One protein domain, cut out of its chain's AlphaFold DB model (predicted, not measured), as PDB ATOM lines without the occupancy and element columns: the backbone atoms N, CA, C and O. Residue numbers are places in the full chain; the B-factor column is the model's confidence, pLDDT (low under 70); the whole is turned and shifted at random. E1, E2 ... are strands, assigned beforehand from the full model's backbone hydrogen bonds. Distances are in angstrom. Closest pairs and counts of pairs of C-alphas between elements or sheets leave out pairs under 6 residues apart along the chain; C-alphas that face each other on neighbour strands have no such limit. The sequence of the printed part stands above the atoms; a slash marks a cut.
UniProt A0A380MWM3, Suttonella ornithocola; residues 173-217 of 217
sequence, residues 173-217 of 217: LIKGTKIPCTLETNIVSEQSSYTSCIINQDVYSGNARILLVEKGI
ATOM      1  N   LEU A 173     201.387 306.363-210.538       93.69
ATOM      2  CA  LEU A 173     201.904 305.038-210.853       93.69
ATOM      3  C   LEU A 173     200.826 303.988-210.557       93.69
ATOM      4  O   LEU A 173     200.395 303.809-209.413       93.69
ATOM      5  N   ILE A 174     200.348 303.320-211.607       93.81
ATOM      6  CA  ILE A 174     199.274 302.329-211.507       93.81
ATOM      7  C   ILE A 174     199.783 301.097-210.744       93.81
ATOM      8  O   ILE A 174     200.911 300.637-210.918       93.81
ATOM      9  N   LYS A 175     198.937 300.539-209.873       93.44
ATOM     10  CA  LYS A 175     199.253 299.282-209.186       93.44
ATOM     11  C   LYS A 175     199.474 298.175-210.220       93.44
ATOM     12  O   LYS A 175     198.651 297.982-211.105       93.44
ATOM     13  N   GLY A 176     200.572 297.439-210.075       94.25
ATOM     14  CA  GLY A 176     200.967 296.391-211.018       94.25
ATOM     15  C   GLY A 176     202.029 296.820-212.032       94.25
ATOM     16  O   GLY A 176     202.579 295.944-212.697       94.25
ATOM     17  N   THR A 177     202.386 298.109-212.114       94.62
ATOM     18  CA  THR A 177     203.557 298.547-212.887       94.62
ATOM     19  C   THR A 177     204.826 297.895-212.334       94.62
ATOM     20  O   THR A 177     205.072 297.905-211.126       94.62
ATOM     21  N   LYS A 178     205.628 297.298-213.222       94.62
ATOM     22  CA  LYS A 178     206.917 296.684-212.887       94.62
ATOM     23  C   LYS A 178     208.010 297.743-212.955       94.62
ATOM     24  O   LYS A 178     208.137 298.410-213.974       94.62
ATOM     25  N   ILE A 179     208.787 297.872-211.883       95.81
ATOM     26  CA  ILE A 179     209.963 298.745-211.837       95.81
ATOM     27  C   ILE A 179     211.182 297.864-212.123       95.81
ATOM     28  O   ILE A 179     211.507 297.008-211.294       95.81
ATOM     29  N   PRO A 180     211.809 297.995-213.302       95.25
ATOM     30  CA  PRO A 180     212.977 297.202-213.640       95.25
ATOM     31  C   PRO A 180     214.178 297.728-212.838       95.25
ATOM     32  O   PRO A 180     214.383 298.935-212.697       95.25
ATOM     33  N   CYS A 181     214.932 296.813-212.233       95.75
ATOM     34  CA  CYS A 181     216.075 297.155-211.396       95.75
ATOM     35  C   CYS A 181     217.114 296.032-211.378       95.75
ATOM     36  O   CYS A 181     216.804 294.864-211.631       95.75
ATOM     37  N   THR A 182     218.352 296.401-211.073       95.50
ATOM     38  CA  THR A 182     219.487 295.497-210.881       95.50
ATOM     39  C   THR A 182     219.924 295.523-209.425       95.50
ATOM     40  O   THR A 182     220.036 296.589-208.821       95.50
ATOM     41  N   LEU A 183     220.150 294.343-208.854       94.88
ATOM     42  CA  LEU A 183     220.491 294.157-207.448       94.88
ATOM     43  C   LEU A 183     221.939 294.588-207.159       94.88
ATOM     44  O   LEU A 183     222.850 294.148-207.856       94.88
ATOM     45  N   GLU A 184     222.150 295.395-206.117       91.69
ATOM     46  CA  GLU A 184     223.496 295.807-205.678       91.69
ATOM     47  C   GLU A 184     224.077 294.875-204.609       91.69
ATOM     48  O   GLU A 184     225.274 294.601-204.577       91.69
ATOM     49  N   THR A 185     223.226 294.389-203.706       89.62
ATOM     50  CA  THR A 185     223.631 293.599-202.536       89.62
ATOM     51  C   THR A 185     223.439 292.106-202.778       89.62
ATOM     52  O   THR A 185     222.399 291.701-203.287       89.62
ATOM     53  N   ASN A 186     224.370 291.256-202.338       88.69
ATOM     54  CA  ASN A 186     224.136 289.810-202.333       88.69
ATOM     55  C   ASN A 186     223.040 289.454-201.307       88.69
ATOM     56  O   ASN A 186     223.119 289.866-200.149       88.69
ATOM     57  N   ILE A 187     222.016 288.711-201.737       91.12
ATOM     58  CA  ILE A 187     220.923 288.278-200.864       91.12
ATOM     59  C   ILE A 187     221.255 286.897-200.298       91.12
ATOM     60  O   ILE A 187     221.240 285.900-201.017       91.12
ATOM     61  N   VAL A 188     221.468 286.847-198.983       88.50
ATOM     62  CA  VAL A 188     221.604 285.609-198.207       88.50
ATOM     63  C   VAL A 188     220.420 285.510-197.246       88.50
ATOM     64  O   VAL A 188     220.182 286.419-196.456       88.50
ATOM     65  N   SER A 189     219.659 284.413-197.308       92.31
ATOM     66  CA  SER A 189     218.405 284.254-196.545       92.31
ATOM     67  C   SER A 189     218.599 283.839-195.079       92.31
ATOM     68  O   SER A 189     217.615 283.661-194.362       92.31
ATOM     69  N   GLU A 190     219.836 283.658-194.624       93.25
ATOM     70  CA  GLU A 190     220.131 283.224-193.252       93.25
ATOM     71  C   GLU A 190     219.886 284.331-192.217       93.25
ATOM     72  O   GLU A 190     219.601 284.045-191.056       93.25
ATOM     73  N   GLN A 191     219.943 285.599-192.638       90.94
ATOM     74  CA  GLN A 191     219.688 286.745-191.777       90.94
ATOM     75  C   GLN A 191     218.885 287.808-192.528       90.94
ATOM     76  O   GLN A 191     219.219 288.185-193.650       90.94
ATOM     77  N   SER A 192     217.818 288.316-191.906       90.12
ATOM     78  CA  SER A 192     217.008 289.387-192.490       90.12
ATOM     79  C   SER A 192     217.838 290.667-192.590       90.12
ATOM     80  O   SER A 192     218.208 291.246-191.568       90.12
ATOM     81  N   SER A 193     218.103 291.107-193.815       89.25
ATOM     82  CA  SER A 193     218.780 292.366-194.116       89.25
ATOM     83  C   SER A 193     217.949 293.203-195.088       89.25
ATOM     84  O   SER A 193     216.938 292.751-195.630       89.25
ATOM     85  N   TYR A 194     218.385 294.437-195.306       92.12
ATOM     86  CA  TYR A 194     217.866 295.293-196.360       92.12
ATOM     87  C   TYR A 194     218.531 294.945-197.694       92.12
ATOM     88  O   TYR A 194     219.710 294.603-197.743       92.12
ATOM     89  N   THR A 195     217.761 295.050-198.774       93.44
ATOM     90  CA  THR A 195     218.242 294.901-200.151       93.44
ATOM     91  C   THR A 195     218.208 296.259-200.842       93.44
ATOM     92  O   THR A 195     217.261 297.024-200.643       93.44
ATOM     93  N   SER A 196     219.245 296.561-201.622       92.69
ATOM     94  CA  SER A 196     219.324 297.766-202.451       92.69
ATOM     95  C   SER A 196     219.394 297.382-203.926       92.69
ATOM     96  O   SER A 196     220.060 296.409-204.296       92.69
ATOM     97  N   CYS A 197     218.687 298.130-204.771       94.19
ATOM     98  CA  CYS A 197     218.675 297.930-206.215       94.19
ATOM     99  C   CYS A 197     218.696 299.268-206.961       94.19
ATOM    100  O   CYS A 197     217.996 300.208-206.579       94.19
ATOM    101  N   ILE A 198     219.435 299.318-208.068       96.19
ATOM    102  CA  ILE A 198     219.482 300.471-208.972       96.19
ATOM    103  C   ILE A 198     218.438 300.285-210.072       96.19
ATOM    104  O   ILE A 198     218.337 299.217-210.677       96.19
ATOM    105  N   ILE A 199     217.660 301.330-210.346       96.81
ATOM    106  CA  ILE A 199     216.663 301.343-211.421       96.81
ATOM    107  C   ILE A 199     217.387 301.468-212.764       96.81
ATOM    108  O   ILE A 199     218.069 302.455-213.006       96.81
ATOM    109  N   ASN A 200     217.229 300.493-213.657       95.06
ATOM    110  CA  ASN A 200     217.967 300.447-214.927       95.06
ATOM    111  C   ASN A 200     217.219 301.093-216.107       95.06
ATOM    112  O   ASN A 200     217.807 301.280-217.173       95.06
ATOM    113  N   GLN A 201     215.931 301.411-215.951       94.44
ATOM    114  CA  GLN A 201     215.117 302.050-216.986       94.44
ATOM    115  C   GLN A 201     214.153 303.071-216.386       94.44
ATOM    116  O   GLN A 201     213.667 302.910-215.269       94.44
ATOM    117  N   ASP A 202     213.839 304.087-217.178       95.06
ATOM    118  CA  ASP A 202     212.885 305.136-216.836       95.06
ATOM    119  C   ASP A 202     211.466 304.570-216.645       95.06
ATOM    120  O   ASP A 202     210.968 303.801-217.474       95.06
ATOM    121  N   VAL A 203     210.793 304.969-215.561       95.56
ATOM    122  CA  VAL A 203     209.424 304.540-215.242       95.56
ATOM    123  C   VAL A 203     208.449 305.680-215.484       95.56
ATOM    124  O   VAL A 203     208.479 306.728-214.830       95.56
ATOM    125  N   TYR A 204     207.533 305.436-216.410       95.56
ATOM    126  CA  TYR A 204     206.527 306.401-216.811       95.56
ATOM    127  C   TYR A 204     205.227 306.244-216.024       95.56
ATOM    128  O   TYR A 204     204.958 305.238-215.363       95.56
ATOM    129  N   SER A 205     204.397 307.271-216.135       95.19
ATOM    130  CA  SER A 205     203.051 307.295-215.590       95.19
ATOM    131  C   SER A 205     202.104 306.289-216.246       95.19
ATOM    132  O   SER A 205     202.420 305.681-217.269       95.19
ATOM    133  N   GLY A 206     200.901 306.140-215.688       91.62
ATOM    134  CA  GLY A 206     199.896 305.175-216.144       91.62
ATOM    135  C   GLY A 206     199.483 305.295-217.617       91.62
ATOM    136  O   GLY A 206     198.959 304.343-218.187       91.62
ATOM    137  N   ASN A 207     199.734 306.446-218.239       91.75
ATOM    138  CA  ASN A 207     199.475 306.726-219.651       91.75
ATOM    139  C   ASN A 207     200.741 306.957-220.494       91.75
ATOM    140  O   ASN A 207     200.632 307.425-221.626       91.75
ATOM    141  N   ALA A 208     201.920 306.686-219.929       92.56
ATOM    142  CA  ALA A 208     203.227 306.860-220.555       92.56
ATOM    143  C   ALA A 208     203.576 308.290-221.030       92.56
ATOM    144  O   ALA A 208     204.484 308.457-221.839       92.56
ATOM    145  N   ARG A 209     202.887 309.339-220.550       92.62
ATOM    146  CA  ARG A 209     203.146 310.731-220.987       92.62
ATOM    147  C   ARG A 209     204.221 311.447-220.183       92.62
ATOM    148  O   ARG A 209     204.905 312.312-220.718       92.62
ATOM    149  N   ILE A 210     204.326 311.122-218.898       95.00
ATOM    150  CA  ILE A 210     205.209 311.799-217.946       95.00
ATOM    151  C   ILE A 210     206.161 310.776-217.341       95.00
ATOM    152  O   ILE A 210     205.742 309.673-216.977       95.00
ATOM    153  N   LEU A 211     207.432 311.160-217.235       95.12
ATOM    154  CA  LEU A 211     208.461 310.433-216.505       95.12
ATOM    155  C   LEU A 211     208.281 310.672-215.000       95.12
ATOM    156  O   LEU A 211     208.288 311.820-214.561       95.12
ATOM    157  N   LEU A 212     208.077 309.604-214.223       95.06
ATOM    158  CA  LEU A 212     207.870 309.696-212.770       95.06
ATOM    159  C   LEU A 212     209.111 309.302-211.977       95.06
ATOM    160  O   LEU A 212     209.370 309.876-210.922       95.06
ATOM    161  N   VAL A 213     209.841 308.298-212.460       95.50
ATOM    162  CA  VAL A 213     211.067 307.817-211.826       95.50
ATOM    163  C   VAL A 213     212.127 307.678-212.898       95.50
ATOM    164  O   VAL A 213     211.930 306.959-213.877       95.50
ATOM    165  N   GLU A 214     213.232 308.382-212.716       94.94
ATOM    166  CA  GLU A 214     214.374 308.323-213.619       94.94
ATOM    167  C   GLU A 214     215.206 307.068-213.345       94.94
ATOM    168  O   GLU A 214     215.233 306.544-212.224       94.94
ATOM    169  N   LYS A 215     215.903 306.586-214.374       95.62
ATOM    170  CA  LYS A 215     216.941 305.571-214.199       95.62
ATOM    171  C   LYS A 215     218.019 306.057-213.217       95.62
ATOM    172  O   LYS A 215     218.445 307.211-213.259       95.62
ATOM    173  N   GLY A 216     218.464 305.155-212.350       88.50
ATOM    174  CA  GLY A 216     219.573 305.380-211.430       88.50
ATOM    175  C   GLY A 216     220.918 305.116-212.105       88.50
ATOM    176  O   GLY A 216     221.017 304.272-212.999       88.50
ATOM    177  N   ILE A 217     221.936 305.859-211.673       65.62
ATOM    178  CA  ILE A 217     223.353 305.678-212.020       65.62
ATOM    179  C   ILE A 217     224.089 305.267-210.753       65.62
ATOM    180  O   ILE A 217     223.825 305.916-209.714       65.62
TER     181      ILE A 217
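This is residues 173 to 217 of the 217 residues of a protein of Suttonella ornithocola (UniProt A0A380MWM3). With little regular structure, this is a flat, loose ribbon: a two-strand hairpin, E1 and E2, whose long loop reaches Glu 190 at one end, while residues 203 to 213 fold back at the other. The 45 printed residues hold no named helix and three strands, E1, E2, E3 along the chain, with 9 residues; the class is all strand. The sheet order is E1 - E2, antiparallel. The radius of gyration of the C-alphas is 13.4 A, with spans of 42 by 24 by 10 A.

E1, residues 181 to 183, begins at C-alpha (216.075, 297.155, -211.396) and is 6.6 A long. E2, residues 197 to 199, is 6.5 A. E3, residues 211 to 213, is 6.0 A and ends at (211.067, 307.817, -211.826).

E1 and E2 form a hairpin, antiparallel at 156 degrees; N 182 and O 198 are 2.8 A apart, within hydrogen-bond range. E3 pairs with no named strand, but residues 203 to 204 pair antiparallel with it. E3 is apart from E1 and E2.

The farthest C-alphas, Glu 190 and Arg 209, are 42.6 A apart. Both links are long. The printed part has no cut; residue 217 alone is under pLDDT 70.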